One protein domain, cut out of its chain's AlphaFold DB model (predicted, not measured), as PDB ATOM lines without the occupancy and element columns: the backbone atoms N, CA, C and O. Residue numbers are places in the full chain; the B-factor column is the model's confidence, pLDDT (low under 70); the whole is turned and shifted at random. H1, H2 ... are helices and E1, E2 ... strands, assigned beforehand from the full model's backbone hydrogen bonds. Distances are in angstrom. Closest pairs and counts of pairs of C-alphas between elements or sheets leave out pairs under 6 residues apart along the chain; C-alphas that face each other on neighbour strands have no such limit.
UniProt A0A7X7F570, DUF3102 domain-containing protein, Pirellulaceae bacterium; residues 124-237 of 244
ATOM      1  N   ASP A 124     124.064 144.858 122.976       91.88
ATOM      2  CA  ASP A 124     125.356 144.782 122.293       91.88
ATOM      3  C   ASP A 124     125.150 144.946 120.784       91.88
ATOM      4  O   ASP A 124     125.836 145.740 120.139       91.88
ATOM      5  N   PHE A 125     124.132 144.286 120.222       92.19
ATOM      6  CA  PHE A 125     123.758 144.501 118.827       92.19
ATOM      7  C   PHE A 125     123.278 145.937 118.568       92.19
ATOM      8  O   PHE A 125     123.691 146.557 117.587       92.19
ATOM      9  N   ALA A 126     122.449 146.505 119.448       91.75
ATOM     10  CA  ALA A 126     122.000 147.890 119.316       91.75
ATOM     11  C   ALA A 126     123.163 148.894 119.329       91.75
ATOM     12  O   ALA A 126     123.116 149.879 118.590       91.75
ATOM     13  N   ALA A 127     124.210 148.632 120.116       92.12
ATOM     14  CA  ALA A 127     125.407 149.463 120.192       92.12
ATOM     15  C   ALA A 127     126.290 149.392 118.931       92.12
ATOM     16  O   ALA A 127     127.020 150.343 118.650       92.12
ATOM     17  N   LEU A 128     126.212 148.308 118.149       92.00
ATOM     18  CA  LEU A 128     126.924 148.191 116.868       92.00
ATOM     19  C   LEU A 128     126.320 149.073 115.769       92.00
ATOM     20  O   LEU A 128     127.011 149.416 114.808       92.00
ATOM     21  N   ILE A 129     125.040 149.431 115.888       93.06
ATOM     22  CA  ILE A 129     124.338 150.239 114.891       93.06
ATOM     23  C   ILE A 129     124.775 151.707 115.025       93.06
ATOM     24  O   ILE A 129     124.531 152.322 116.066       93.06
ATOM     25  N   PRO A 130     125.360 152.318 113.975       92.44
ATOM     26  CA  PRO A 130     125.755 153.719 114.017       92.44
ATOM     27  C   PRO A 130     124.573 154.661 114.254       92.44
ATOM     28  O   PRO A 130     123.435 154.375 113.872       92.44
ATOM     29  N   GLU A 131     124.862 155.837 114.812       90.50
ATOM     30  CA  GLU A 131     123.853 156.876 114.999       90.50
ATOM     31  C   GLU A 131     123.191 157.256 113.665       90.50
ATOM     32  O   GLU A 131     123.845 157.515 112.648       90.50
ATOM     33  N   LEU A 132     121.859 157.280 113.682       90.75
ATOM     34  CA  LEU A 132     121.049 157.638 112.531       90.75
ATOM     35  C   LEU A 132     121.119 159.148 112.296       90.75
ATOM     36  O   LEU A 132     120.839 159.941 113.193       90.75
ATOM     37  N   SER A 133     121.449 159.542 111.067       88.38
ATOM     38  CA  SER A 133     121.632 160.940 110.679       88.38
ATOM     39  C   SER A 133     120.842 161.267 109.409       88.38
ATOM     40  O   SER A 133     120.783 160.437 108.499       88.38
ATOM     41  N   PRO A 134     120.279 162.486 109.290       87.12
ATOM     42  CA  PRO A 134     119.611 162.927 108.065       87.12
ATOM     43  C   PRO A 134     120.562 163.039 106.860       87.12
ATOM     44  O   PRO A 134     120.109 162.976 105.720       87.12
ATOM     45  N   ASP A 135     121.870 163.168 107.096       89.00
ATOM     46  CA  ASP A 135     122.865 163.404 106.045       89.00
ATOM     47  C   ASP A 135     123.558 162.124 105.575       89.00
ATOM     48  O   ASP A 135     124.338 162.144 104.614       89.00
ATOM     49  N   ARG A 136     123.306 160.992 106.246       89.62
ATOM     50  CA  ARG A 136     123.978 159.724 105.958       89.62
ATOM     51  C   ARG A 136     122.998 158.570 105.821       89.62
ATOM     52  O   ARG A 136     122.128 158.362 106.653       89.62
ATOM     53  N   MET A 137     123.208 157.772 104.783       90.81
ATOM     54  CA  MET A 137     122.599 156.456 104.626       90.81
ATOM     55  C   MET A 137     123.508 155.410 105.275       90.81
ATOM     56  O   MET A 137     124.713 155.376 104.989       90.81
ATOM     57  N   LEU A 138     122.943 154.543 106.110       93.56
ATOM     58  CA  LEU A 138     123.656 153.403 106.683       93.56
ATOM     59  C   LEU A 138     123.491 152.172 105.795       93.56
ATOM     60  O   LEU A 138     122.484 152.022 105.105       93.56
ATOM     61  N   HIS A 139     124.482 151.291 105.819       91.88
ATOM     62  CA  HIS A 139     124.362 149.942 105.286       91.88
ATOM     63  C   HIS A 139     125.034 148.951 106.228       91.88
ATOM     64  O   HIS A 139     126.085 149.261 106.786       91.88
ATOM     65  N   GLY A 140     124.423 147.785 106.395       91.56
ATOM     66  CA  GLY A 140     124.902 146.726 107.271       91.56
ATOM     67  C   GLY A 140     124.944 145.389 106.542       91.56
ATOM     68  O   GLY A 140     124.036 145.076 105.776       91.56
ATOM     69  N   LEU A 141     125.988 144.610 106.793       88.25
ATOM     70  CA  LEU A 141     126.107 143.216 106.366       88.25
ATOM     71  C   LEU A 141     126.729 142.384 107.491       88.25
ATOM     72  O   LEU A 141     127.292 142.943 108.436       88.25
ATOM     73  N   ASP A 142     126.638 141.066 107.390       84.62
ATOM     74  CA  ASP A 142     127.485 140.189 108.190       84.62
ATOM     75  C   ASP A 142     128.780 139.880 107.423       84.62
ATOM     76  O   ASP A 142     128.783 139.678 106.208       84.62
ATOM     77  N   GLU A 143     129.907 139.904 108.127       72.56
ATOM     78  CA  GLU A 143     131.215 139.528 107.593       72.56
ATOM     79  C   GLU A 143     131.248 138.074 107.104       72.56
ATOM     80  O   GLU A 143     131.869 137.777 106.081       72.56
ATOM     81  N   HIS A 144     130.555 137.185 107.820       72.25
ATOM     82  CA  HIS A 144     130.586 135.739 107.585       72.25
ATOM     83  C   HIS A 144     129.331 135.222 106.876       72.25
ATOM     84  O   HIS A 144     129.336 134.094 106.382       72.25
ATOM     85  N   ASP A 145     128.285 136.047 106.790       72.56
ATOM     86  CA  ASP A 145     127.025 135.721 106.130       72.56
ATOM     87  C   ASP A 145     126.644 136.793 105.095       72.56
ATOM     88  O   ASP A 145     126.386 137.958 105.399       72.56
ATOM     89  N   ARG A 146     126.603 136.385 103.825       68.75
ATOM     90  CA  ARG A 146     126.221 137.251 102.698       68.75
ATOM     91  C   ARG A 146     124.763 137.063 102.287       68.75
ATOM     92  O   ARG A 146     124.370 137.529 101.221       68.75
ATOM     93  N   SER A 147     123.960 136.400 103.116       77.81
ATOM     94  CA  SER A 147     122.548 136.144 102.840       77.81
ATOM     95  C   SER A 147     121.703 137.421 102.791       77.81
ATOM     96  O   SER A 147     120.644 137.411 102.157       77.81
ATOM     97  N   TYR A 148     122.167 138.524 103.397       85.81
ATOM     98  CA  TYR A 148     121.453 139.798 103.415       85.81
ATOM     99  C   TYR A 148     122.329 141.052 103.303       85.81
ATOM    100  O   TYR A 148     123.507 141.078 103.660       85.81
ATOM    101  N   LEU A 149     121.698 142.141 102.855       87.62
ATOM    102  CA  LEU A 149     122.205 143.511 102.958       87.62
ATOM    103  C   LEU A 149     121.113 144.389 103.566       87.62
ATOM    104  O   LEU A 149     119.987 144.420 103.080       87.62
ATOM    105  N   VAL A 150     121.456 145.153 104.596       91.44
ATOM    106  CA  VAL A 150     120.570 146.153 105.194       91.44
ATOM    107  C   VAL A 150     120.960 147.530 104.678       91.44
ATOM    108  O   VAL A 150     122.138 147.874 104.684       91.44
ATOM    109  N   GLU A 151     119.992 148.351 104.280       91.81
ATOM    110  CA  GLU A 151     120.185 149.779 104.030       91.81
ATOM    111  C   GLU A 151     119.171 150.614 104.815       91.81
ATOM    112  O   GLU A 151     117.980 150.312 104.844       91.81
ATOM    113  N   VAL A 152     119.639 151.711 105.410       92.75
ATOM    114  CA  VAL A 152     118.795 152.659 106.143       92.75
ATOM    115  C   VAL A 152     118.975 154.043 105.546       92.75
ATOM    116  O   VAL A 152     120.060 154.623 105.607       92.75
ATOM    117  N   HIS A 153     117.911 154.570 104.946       91.19
ATOM    118  CA  HIS A 153     117.916 155.837 104.217       91.19
ATOM    119  C   HIS A 153     117.124 156.897 104.979       91.19
ATOM    120  O   HIS A 153     115.982 156.627 105.345       91.19
ATOM    121  N   PRO A 154     117.654 158.111 105.185       89.94
ATOM    122  CA  PRO A 154     116.863 159.206 105.736       89.94
ATOM    123  C   PRO A 154     115.746 159.619 104.766       89.94
ATOM    124  O   PRO A 154     115.941 159.702 103.553       89.94
ATOM    125  N   SER A 155     114.556 159.876 105.307       85.44
ATOM    126  CA  SER A 155     113.406 160.371 104.555       85.44
ATOM    127  C   SER A 155     113.559 161.862 104.276       85.44
ATOM    128  O   SER A 155     113.832 162.654 105.179       85.44
ATOM    129  N   ARG A 156     113.339 162.260 103.018       77.88
ATOM    130  CA  ARG A 156     113.344 163.676 102.622       77.88
ATOM    131  C   ARG A 156     112.027 164.378 102.944       77.88
ATOM    132  O   ARG A 156     112.038 165.564 103.252       77.88
ATOM    133  N   GLU A 157     110.913 163.654 102.871       77.38
ATOM    134  CA  GLU A 157     109.571 164.184 103.147       77.38
ATOM    135  C   GLU A 157     109.340 164.393 104.645       77.38
ATOM    136  O   GLU A 157     108.635 165.314 105.059       77.38
ATOM    137  N   HIS A 158     109.967 163.553 105.471       80.94
ATOM    138  CA  HIS A 158     109.785 163.552 106.913       80.94
ATOM    139  C   HIS A 158     111.146 163.567 107.625       80.94
ATOM    140  O   HIS A 158     111.698 162.504 107.924       80.94
ATOM    141  N   PRO A 159     111.704 164.757 107.925       83.62
ATOM    142  CA  PRO A 159     112.972 164.877 108.638       83.62
ATOM    143  C   PRO A 159     112.982 164.085 109.952       83.62
ATOM    144  O   PRO A 159     112.058 164.181 110.764       83.62
ATOM    145  N   GLY A 160     114.031 163.286 110.160       85.94
ATOM    146  CA  GLY A 160     114.167 162.400 111.323       85.94
ATOM    147  C   GLY A 160     113.438 161.055 111.204       85.94
ATOM    148  O   GLY A 160     113.417 160.296 112.173       85.94
ATOM    149  N   TYR A 161     112.855 160.751 110.044       90.56
ATOM    150  CA  TYR A 161     112.317 159.434 109.708       90.56
ATOM    151  C   TYR A 161     113.209 158.743 108.678       90.56
ATOM    152  O   TYR A 161     113.961 159.397 107.961       90.56
ATOM    153  N   TYR A 162     113.106 157.419 108.592       90.94
ATOM    154  CA  TYR A 162     113.996 156.591 107.791       90.94
ATOM    155  C   TYR A 162     113.243 155.469 107.068       90.94
ATOM    156  O   TYR A 162     112.285 154.888 107.587       90.94
ATOM    157  N   HIS A 163     113.706 155.140 105.869       89.50
ATOM    158  CA  HIS A 163     113.351 153.921 105.157       89.50
ATOM    159  C   HIS A 163     114.361 152.825 105.491       89.50
ATOM    160  O   HIS A 163     115.565 153.064 105.448       89.50
ATOM    161  N   LEU A 164     113.861 151.641 105.821       90.81
ATOM    162  CA  LEU A 164     114.628 150.426 106.042       90.81
ATOM    163  C   LEU A 164     114.397 149.505 104.848       90.81
ATOM    164  O   LEU A 164     113.251 149.194 104.528       90.81
ATOM    165  N   LEU A 165     115.486 149.088 104.216       88.75
ATOM    166  CA  LEU A 165     115.492 148.102 103.151       88.75
ATOM    167  C   LEU A 165     116.354 146.929 103.595       88.75
ATOM    168  O   LEU A 165     117.463 147.123 104.095       88.75
ATOM    169  N   VAL A 166     115.849 145.724 103.389       89.12
ATOM    170  CA  VAL A 166     116.560 144.483 103.661       89.12
ATOM    171  C   VAL A 166     116.516 143.644 102.396       89.12
ATOM    172  O   VAL A 166     115.470 143.151 101.993       89.12
ATOM    173  N   TYR A 167     117.668 143.506 101.765       84.88
ATOM    174  CA  TYR A 167     117.874 142.651 100.607       84.88
ATOM    175  C   TYR A 167     118.210 141.251 101.119       84.88
ATOM    176  O   TYR A 167     119.030 141.138 102.030       84.88
ATOM    177  N   ARG A 168     117.606 140.208 100.547       82.62
ATOM    178  CA  ARG A 168     117.879 138.798 100.874       82.62
ATOM    179  C   ARG A 168     118.253 138.019  99.616       82.62
ATOM    180  O   ARG A 168     117.874 138.428  98.522       82.62
ATOM    181  N   ASN A 169     118.947 136.893  99.789       73.06
ATOM    182  CA  ASN A 169     119.392 136.019  98.695       73.06
ATOM    183  C   ASN A 169     120.223 136.798  97.662       73.06
ATOM    184  O   ASN A 169     119.917 136.826  96.473       73.06
ATOM    185  N   LEU A 170     121.267 137.484  98.146       67.44
ATOM    186  CA  LEU A 170     122.053 138.438  97.353       67.44
ATOM    187  C   LEU A 170     122.709 137.833  96.108       67.44
ATOM    188  O   LEU A 170     122.882 138.542  95.118       67.44
ATOM    189  N   ASP A 171     123.055 136.548  96.155       66.06
ATOM    190  CA  ASP A 171     123.687 135.836  95.040       66.06
ATOM    191  C   ASP A 171     122.714 135.579  93.873       66.06
ATOM    192  O   ASP A 171     123.142 135.425  92.731       66.06
ATOM    193  N   GLU A 172     121.406 135.601  94.140       61.22
ATOM    194  CA  GLU A 172     120.337 135.375  93.164       61.22
ATOM    195  C   GLU A 172     119.375 136.564  93.114       61.22
ATOM    196  O   GLU A 172     118.189 136.399  92.838       61.22
ATOM    197  N   LEU A 173     119.865 137.785  93.375       54.41
ATOM    198  CA  LEU A 173     118.976 138.944  93.495       54.41
ATOM    199  C   LEU A 173     118.198 139.268  92.203       54.41
ATOM    200  O   LEU A 173     117.143 139.896  92.258       54.41
ATOM    201  N   ASP A 174     118.732 138.828  91.062       53.16
ATOM    202  CA  ASP A 174     118.131 138.950  89.727       53.16
ATOM    203  C   ASP A 174     117.390 137.665  89.300       53.16
ATOM    204  O   ASP A 174     116.802 137.600  88.218       53.16
ATOM    205  N   GLY A 175     117.441 136.632  90.145       54.41
ATOM    206  CA  GLY A 175     116.704 135.380  90.033       54.41
ATOM    207  C   GLY A 175     115.346 135.441  90.750       54.41
ATOM    208  O   GLY A 175     115.031 136.419  91.424       54.41
ATOM    209  N   PRO A 176     114.509 134.398  90.613       53.50
ATOM    210  CA  PRO A 176     113.146 134.384  91.154       53.50
ATOM    211  C   PRO A 176     113.079 134.446  92.689       53.50
ATOM    212  O   PRO A 176     112.039 134.822  93.228       53.50
ATOM    213  N   ASP A 177     114.172 134.102  93.374       57.00
ATOM    214  CA  ASP A 177     114.239 133.989  94.834       57.00
ATOM    215  C   ASP A 177     114.886 135.216  95.510       57.00
ATOM    216  O   ASP A 177     114.889 135.336  96.741       57.00
ATOM    217  N   GLY A 178     115.406 136.156  94.716       63.38
ATOM    218  CA  GLY A 178     115.938 137.441  95.154       63.38
ATOM    219  C   GLY A 178     114.843 138.461  95.443       63.38
ATOM    220  O   GLY A 178     114.018 138.760  94.581       63.38
ATOM    221  N   TRP A 179     114.821 139.048  96.644       65.56
ATOM    222  CA  TRP A 179     113.799 140.045  96.986       65.56
ATOM    223  C   TRP A 179     114.248 141.035  98.064       65.56
ATOM    224  O   TRP A 179     115.257 140.844  98.752       65.56
ATOM    225  N   VAL A 180     113.496 142.135  98.170       77.25
ATOM    226  CA  VAL A 180     113.761 143.247  99.089       77.25
ATOM    227  C   VAL A 180     112.540 143.489  99.964       77.25
ATOM    228  O   VAL A 180     111.482 143.883  99.473       77.25
ATOM    229  N   ASP A 181     112.720 143.320 101.268       77.81
ATOM    230  CA  ASP A 181     111.776 143.769 102.283       77.81
ATOM    231  C   ASP A 181     111.963 145.270 102.519       77.81
ATOM    232  O   ASP A 181     113.084 145.754 102.704       77.81
ATOM    233  N   PHE A 182     110.865 146.025 102.553       79.06
ATOM    234  CA  PHE A 182     110.920 147.450 102.854       79.06
ATOM    235  C   PHE A 182     109.692 147.954 103.602       79.06
ATOM    236  O   PHE A 182     108.577 147.453 103.455       79.06
ATOM    237  N   ASN A 183     109.882 149.015 104.384       76.94
ATOM    238  CA  ASN A 183     108.765 149.728 104.986       76.94
ATOM    239  C   ASN A 183     108.096 150.665 103.970       76.94
ATOM    240  O   ASN A 183     108.704 151.610 103.466       76.94
ATOM    241  N   SER A 184     106.795 150.469 103.740       69.38
ATOM    242  CA  SER A 184     106.011 151.301 102.811       69.38
ATOM    243  C   SER A 184     105.903 152.770 103.244       69.38
ATOM    244  O   SER A 184     105.587 153.632 102.431       69.38
ATOM    245  N   ARG A 185     106.139 153.071 104.529       74.12
ATOM    246  CA  ARG A 185     106.204 154.432 105.083       74.12
ATOM    247  C   ARG A 185     107.452 154.577 105.946       74.12
ATOM    248  O   ARG A 185     107.758 153.638 106.685       74.12
ATOM    249  N   PRO A 186     108.141 155.728 105.906       84.75
ATOM    250  CA  PRO A 186     109.334 155.925 106.709       84.75
ATOM    251  C   PRO A 186     108.973 155.932 108.196       84.75
ATOM    252  O   PRO A 186     107.919 156.426 108.602       84.75
ATOM    253  N   LEU A 187     109.850 155.360 109.013       87.50
ATOM    254  CA  LEU A 187     109.658 155.209 110.451       87.50
ATOM    255  C   LEU A 187     110.707 156.017 111.202       87.50
ATOM    256  O   LEU A 187     111.847 156.162 110.764       87.50
ATOM    257  N   LYS A 188     110.327 156.534 112.367       90.25
ATOM    258  CA  LYS A 188     111.284 157.133 113.291       90.25
ATOM    259  C   LYS A 188     111.970 156.006 114.057       90.25
ATOM    260  O   LYS A 188     111.391 155.470 114.999       90.25
ATOM    261  N   PHE A 189     113.170 155.630 113.628       87.00
ATOM    262  CA  PHE A 189     113.990 154.642 114.326       87.00
ATOM    263  C   PHE A 189     114.910 155.318 115.343       87.00
ATOM    264  O   PHE A 189     115.475 156.381 115.087       87.00
ATOM    265  N   THR A 190     115.096 154.662 116.483       89.00
ATOM    266  CA  THR A 190     116.351 154.727 117.241       89.00
ATOM    267  C   THR A 190     117.212 153.517 116.859       89.00
ATOM    268  O   THR A 190     116.682 152.548 116.309       89.00
ATOM    269  N   ALA A 191     118.511 153.529 117.178       89.88
ATOM    270  CA  ALA A 191     119.376 152.355 116.995       89.88
ATOM    271  C   ALA A 191     118.775 151.104 117.665       89.88
ATOM    272  O   ALA A 191     118.652 150.051 117.047       89.88
ATOM    273  N   ARG A 192     118.252 151.269 118.885       90.88
ATOM    274  CA  ARG A 192     117.587 150.209 119.649       90.88
ATOM    275  C   ARG A 192     116.326 149.658 118.969       90.88
ATOM    276  O   ARG A 192     116.118 148.448 118.935       90.88
ATOM    277  N   MET A 193     115.494 150.525 118.387       90.69
ATOM    278  CA  MET A 193     114.329 150.085 117.606       90.69
ATOM    279  C   MET A 193     114.758 149.305 116.364       90.69
ATOM    280  O   MET A 193     114.168 148.275 116.052       90.69
ATOM    281  N   LEU A 194     115.779 149.795 115.661       92.12
ATOM    282  CA  LEU A 194     116.288 149.153 114.457       92.12
ATOM    283  C   LEU A 194     116.857 147.760 114.766       92.12
ATOM    284  O   LEU A 194     116.491 146.807 114.084       92.12
ATOM    285  N   ALA A 195     117.654 147.627 115.829       93.19
ATOM    286  CA  ALA A 195     118.177 146.345 116.297       93.19
ATOM    287  C   ALA A 195     117.053 145.342 116.579       93.19
ATOM    288  O   ALA A 195     117.076 144.226 116.074       93.19
ATOM    289  N   TYR A 196     116.011 145.769 117.295       91.69
ATOM    290  CA  TYR A 196     114.846 144.929 117.564       91.69
ATOM    291  C   TYR A 196     114.147 144.435 116.285       91.69
ATOM    292  O   TYR A 196     113.774 143.264 116.190       91.69
ATOM    293  N   PHE A 197     113.943 145.314 115.297       90.50
ATOM    294  CA  PHE A 197     113.276 144.938 114.047       90.50
ATOM    295  C   PHE A 197     114.109 143.983 113.191       90.50
ATOM    296  O   PHE A 197     113.531 143.113 112.537       90.50
ATOM    297  N   LEU A 198     115.431 144.157 113.174       91.62
ATOM    298  CA  LEU A 198     116.347 143.288 112.439       91.62
ATOM    299  C   LEU A 198     116.477 141.921 113.123       91.62
ATOM    300  O   LEU A 198     116.309 140.894 112.470       91.62
ATOM    301  N   ASP A 199     116.645 141.896 114.445       90.44
ATOM    302  CA  ASP A 199     116.794 140.663 115.223       90.44
ATOM    303  C   ASP A 199     115.566 139.745 115.096       90.44
ATOM    304  O   ASP A 199     115.690 138.549 114.840       90.44
ATOM    305  N   ARG A 200     114.350 140.310 115.129       87.69
ATOM    306  CA  ARG A 200     113.110 139.543 114.893       87.69
ATOM    307  C   ARG A 200     113.005 138.909 113.511       87.69
ATOM    308  O   ARG A 200     112.204 137.996 113.325       87.69
ATOM    309  N   GLN A 201     113.768 139.411 112.550       87.00
ATOM    310  CA  GLN A 201     113.854 138.861 111.203       87.00
ATOM    311  C   GLN A 201     115.019 137.873 111.046       87.00
ATOM    312  O   GLN A 201     115.212 137.360 109.944       87.00
ATOM    313  N   GLY A 202     115.771 137.610 112.124       88.00
ATOM    314  CA  GLY A 202     116.982 136.793 112.118       88.00
ATOM    315  C   GLY A 202     118.196 137.509 111.526       88.00
ATOM    316  O   GLY A 202     119.100 136.845 111.035       88.00
ATOM    317  N   ILE A 203     118.205 138.846 111.516       89.50
ATOM    318  CA  ILE A 203     119.207 139.662 110.824       89.50
ATOM    319  C   ILE A 203     120.048 140.401 111.858       89.50
ATOM    320  O   ILE A 203     119.530 141.226 112.612       89.50
ATOM    321  N   LYS A 204     121.357 140.143 111.873       91.56
ATOM    322  CA  LYS A 204     122.308 140.775 112.796       91.56
ATOM    323  C   LYS A 204     123.573 141.204 112.054       91.56
ATOM    324  O   LYS A 204     124.578 140.501 112.095       91.56
ATOM    325  N   PRO A 205     123.554 142.344 111.339       91.38
ATOM    326  CA  PRO A 205     124.743 142.823 110.656       91.38
ATOM    327  C   PRO A 205     125.863 143.078 111.668       91.38
ATOM    328  O   PRO A 205     125.691 143.866 112.601       91.38
ATOM    329  N   THR A 206     126.999 142.414 111.472       89.50
ATOM    330  CA  THR A 206     128.196 142.551 112.313       89.50
ATOM    331  C   THR A 206     129.070 143.721 111.863       89.50
ATOM    332  O   THR A 206     129.813 144.286 112.664       89.50
ATOM    333  N   ILE A 207     128.930 144.149 110.603       88.19
ATOM    334  CA  ILE A 207     129.647 145.286 110.027       88.19
ATOM    335  C   ILE A 207     128.652 146.346 109.565       88.19
ATOM    336  O   ILE A 207     127.742 146.074 108.779       88.19
ATOM    337  N   TRP A 208     128.901 147.590 109.976       93.56
ATOM    338  CA  TRP A 208     128.164 148.762 109.521       93.56
ATOM    339  C   TRP A 208     129.066 149.757 108.797       93.56
ATOM    340  O   TRP A 208     130.157 150.108 109.244       93.56
ATOM    341  N   GLY A 209     128.569 150.270 107.678       89.81
ATOM    342  CA  GLY A 209     129.162 151.367 106.933       89.81
ATOM    343  C   GLY A 209     128.158 152.494 106.720       89.81
ATOM    344  O   GLY A 209     126.945 152.327 106.835       89.81
ATOM    345  N   SER A 210     128.651 153.672 106.347       91.31
ATOM    346  CA  SER A 210     127.789 154.817 106.046       91.31
ATOM    347  C   SER A 210     128.273 155.596 104.832       91.31
ATOM    348  O   SER A 210     129.469 155.678 104.548       91.31
ATOM    349  N   LYS A 211     127.326 156.186 104.107       87.38
ATOM    350  CA  LYS A 211     127.563 156.989 102.901       87.38
ATOM    351  C   LYS A 211     126.763 158.282 102.979       87.38
ATOM    352  O   LYS A 211     125.778 158.305 103.714       87.38
ATOM    353  N   PRO A 212     127.146 159.336 102.239       88.75
ATOM    354  CA  PRO A 212     126.281 160.498 102.081       88.75
ATOM    355  C   PRO A 212     124.881 160.061 101.648       88.75
ATOM    356  O   PRO A 212     124.747 159.171 100.799       88.75
ATOM    357  N   ALA A 213     123.853 160.652 102.253       82.88
ATOM    358  CA  ALA A 213     122.472 160.388 101.892       82.88
ATOM    359  C   ALA A 213     122.268 160.667 100.396       82.88
ATOM    360  O   ALA A 213     122.712 161.686  99.859       82.88
ATOM    361  N   LYS A 214     121.622 159.731  99.700       70.88
ATOM    362  CA  LYS A 214     121.328 159.895  98.276       70.88
ATOM    363  C   LYS A 214     120.254 160.970  98.095       70.88
ATOM    364  O   LYS A 214     119.314 161.056  98.878       70.88
ATOM    365  N   LYS A 215     120.387 161.782  97.038       63.25
ATOM    366  CA  LYS A 215     119.377 162.797  96.678       63.25
ATOM    367  C   LYS A 215     118.045 162.157  96.280       63.25
ATOM    368  O   LYS A 215     116.996 162.730  96.561       63.25
ATOM    369  N   GLU A 216     118.099 160.978  95.672       61.94
ATOM    370  CA  GLU A 216     116.939 160.165  95.318       61.94
ATOM    371  C   GLU A 216     116.955 158.900  96.181       61.94
ATOM    372  O   GLU A 216     117.952 158.170  96.221       61.94
ATOM    373  N   VAL A 217     115.865 158.681  96.921       56.25
ATOM    374  CA  VAL A 217     115.617 157.411  97.613       56.25
ATOM    375  C   VAL A 217     115.381 156.374  96.510       56.25
ATOM    376  O   VAL A 217     114.619 156.673  95.590       56.25
ATOM    377  N   PRO A 218     116.055 155.212  96.528       54.03
ATOM    378  CA  PRO A 218     116.028 154.268  95.416       54.03
ATOM    379  C   PRO A 218     114.643 153.625  95.269       54.03
ATOM    380  O   PRO A 218     114.392 152.554  95.804       54.03
ATOM    381  N   TRP A 219     113.754 154.277  94.524       59.44
ATOM    382  CA  TRP A 219     112.552 153.667  93.960       59.44
ATOM    383  C   TRP A 219     112.516 153.907  92.453       59.44
ATOM    384  O   TRP A 219     111.692 154.645  91.925       59.44
ATOM    385  N   MET A 220     113.441 153.254  91.764       41.47
ATOM    386  CA  MET A 220     113.201 152.616  90.477       41.47
ATOM    387  C   MET A 220     114.218 151.479  90.407       41.47
ATOM    388  O   MET A 220     115.381 151.664  90.757       41.47
ATOM    389  N   ILE A 221     113.734 150.284  90.101       44.97
ATOM    390  CA  ILE A 221     114.485 149.032  90.091       44.97
ATOM    391  C   ILE A 221     115.697 149.181  89.153       44.97
ATOM    392  O   ILE A 221     115.533 149.186  87.940       44.97
ATOM    393  N   GLU A 222     116.902 149.289  89.713       39.81
ATOM    394  CA  GLU A 222     118.088 148.680  89.112       39.81
ATOM    395  C   GLU A 222     118.341 147.418  89.932       39.81
ATOM    396  O   GLU A 222     118.470 147.472  91.160       39.81
ATOM    397  N   THR A 223     118.303 146.284  89.245       45.81
ATOM    398  CA  THR A 223     118.563 144.938  89.748       45.81
ATOM    399  C   THR A 223     119.756 144.927  90.703       45.81
ATOM    400  O   THR A 223     120.836 145.454  90.417       45.81
ATOM    401  N   GLY A 224     119.549 144.415  91.917       45.66
ATOM    402  CA  GLY A 224     120.526 144.602  92.987       45.66
ATOM    403  C   GLY A 224     121.835 143.832  92.792       45.66
ATOM    404  O   GLY A 224     122.801 144.154  93.492       45.66
ATOM    405  N   ALA A 225     121.940 142.937  91.802       40.91
ATOM    406  CA  ALA A 225     123.208 142.308  91.433       40.91
ATOM    407  C   ALA A 225     124.264 143.326  90.947       40.91
ATOM    408  O   ALA A 225     125.398 143.327  91.437       40.91
ATOM    409  N   GLU A 226     123.901 144.284  90.083       43.53
ATOM    410  CA  GLU A 226     124.850 145.293  89.576       43.53
ATOM    411  C   GLU A 226     125.331 146.252  90.676       43.53
ATOM    412  O   GLU A 226     126.405 146.870  90.616       43.53
ATOM    413  N   ARG A 227     124.501 146.439  91.704       50.50
ATOM    414  CA  ARG A 227     124.811 147.295  92.845       50.50
ATOM    415  C   ARG A 227     125.760 146.589  93.813       50.50
ATOM    416  O   ARG A 227     126.709 147.226  94.277       50.50
ATOM    417  N   MET A 228     125.562 145.295  94.061       46.31
ATOM    418  CA  MET A 228     126.420 144.481  94.927       46.31
ATOM    419  C   MET A 228     127.842 144.346  94.387       46.31
ATOM    420  O   MET A 228     128.799 144.566  95.132       46.31
ATOM    421  N   GLU A 229     128.007 144.101  93.087       46.66
ATOM    422  CA  GLU A 229     129.335 143.953  92.488       46.66
ATOM    423  C   GLU A 229     130.176 145.238  92.628       46.66
ATOM    424  O   GLU A 229     131.349 145.197  93.007       46.66
ATOM    425  N   ARG A 230     129.550 146.411  92.444       53.22
ATOM    426  CA  ARG A 230     130.181 147.729  92.652       53.22
ATOM    427  C   ARG A 230     130.518 148.008  94.118       53.22
ATOM    428  O   ARG A 230     131.530 148.654  94.403       53.22
ATOM    429  N   LEU A 231     129.681 147.557  95.054       46.75
ATOM    430  CA  LEU A 231     129.885 147.746  96.492       46.75
ATOM    431  C   LEU A 231     130.990 146.836  97.039       46.75
ATOM    432  O   LEU A 231     131.870 147.324  97.748       46.75
ATOM    433  N   CYS A 232     130.999 145.557  96.657       43.94
ATOM    434  CA  CYS A 232     132.047 144.612  97.031       43.94
ATOM    435  C   CYS A 232     133.402 144.954  96.393       43.94
ATOM    436  O   CYS A 232     134.424 144.819  97.064       43.94
ATOM    437  N   ARG A 233     133.434 145.449  95.144       47.59
ATOM    438  CA  ARG A 233     134.673 145.902  94.481       47.59
ATOM    439  C   ARG A 233     135.289 147.105  95.210       47.59
ATOM    440  O   ARG A 233     136.452 147.056  95.586       47.59
ATOM    441  N   ARG A 234     134.478 148.107  95.576       47.44
ATOM    442  CA  ARG A 234     134.929 149.271  96.369       47.44
ATOM    443  C   ARG A 234     135.331 148.950  97.810       47.44
ATOM    444  O   ARG A 234     136.173 149.650  98.364       47.44
ATOM    445  N   ALA A 235     134.719 147.944  98.435       44.00
ATOM    446  CA  ALA A 235     135.101 147.506  99.780       44.00
ATOM    447  C   ALA A 235     136.467 146.796  99.785       44.00
ATOM    448  O   ALA A 235     137.224 146.953 100.738       44.00
ATOM    449  N   LYS A 236     136.803 146.083  98.700       43.38
ATOM    450  CA  LYS A 236     138.113 145.442  98.491       43.38
ATOM    451  C   LYS A 236     139.223 146.420  98.077       43.38
ATOM    452  O   LYS A 236     140.390 146.105  98.249       43.38
ATOM    453  N   GLU A 237     138.874 147.593  97.548       40.16
ATOM    454  CA  GLU A 237     139.815 148.597  97.022       40.16
ATOM    455  C   GLU A 237     140.257 149.664  98.042       40.16
ATOM    456  O   GLU A 237     140.892 150.645  97.655       40.16
TER     457      GLU A 237
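Overview. This is residues 124 to 237 of the 244 residues of the protein "DUF3102 domain-containing protein" of Pirellulaceae bacterium (UniProt A0A7X7F570). A single, twisted wall of five antiparallel strands makes the body, and two short helices, H1 and H2, pack together beyond it, H2 only grazing the sheet. The last helix, H3, lies away from both of them, and residues 229 to 237 stick out free. The printed part has 114 residues, with three named helices and five named strands in the order H1 E1 E2 E3 E4 H2 E5 H3; the sheet's order is E4 E3 E2 E1 E5, and the class is mixed, helices and strands. The whole is compact and rounded, with a radius of gyration of the C-alphas of 13.5 A and spans of 33 by 32 by 30 A.

Arrangement. E1, residues 136 to 141, E2, residues 148 to 154, E3, residues 162 to 168, and E4, residues 179 to 182, form a meander, each strand the antiparallel neighbour of the one before. E1 and E2 are a hairpin, with N 150 and O 140 2.8 A apart, within hydrogen-bond range. E2 and E3 are a hairpin, with N 151 and O 165 at 2.8 A. E3 and E4 are a hairpin, with N 181 and O 166 at 2.8 A. E5, residues 207 to 212, is the antiparallel neighbour of E1, at 155 degrees between directions, with N 209 and O 139 at 2.8 A. The edge strands are E4 and E5. From edge to edge the strands' lines turn by 70 degrees. H2, residues 191 to 199, only grazes the sheet, with its residues 194 to 198. H1, residues 124 to 128, is not on the sheet but touches H2; their closest C-alphas, those of Ala 126 and Arg 192, are 5.0 A apart. H3, residues 224 to 236, only just fails to be on the sheet, with 4 pairs of C-alphas within 10 A, and is apart from H1 and H2. Every O i to N i+4 pair is within hydrogen-bond range in H1 and H2, and 8 of 9 are in H3.

Along the chain. H1 begins at C-alpha 124, (125.356, 144.782, 122.293). From first to last C-alpha, E1 measures 16.6 A, E2 20.1 A, E3 19.5 A and E5 17.5 A; E4 has four residues. E2 begins at C-alpha 148, (121.453, 139.798, 103.415). H2 measures 12.1 A and H3 18.4 A, ending at C-alpha 236, (138.113, 145.442, 98.491).

Size, cuts and confidence. The two C-alphas farthest apart, those of His 144 and Glu 157, are 35.6 A from each other. The printed part has no cut. The link from E5 to H3, 11 residues, is long; the other links are short. The mean pLDDT of the printed part is 76.5, and it is under 70 at residues 146, 170 to 179, 184 and 215 to 237.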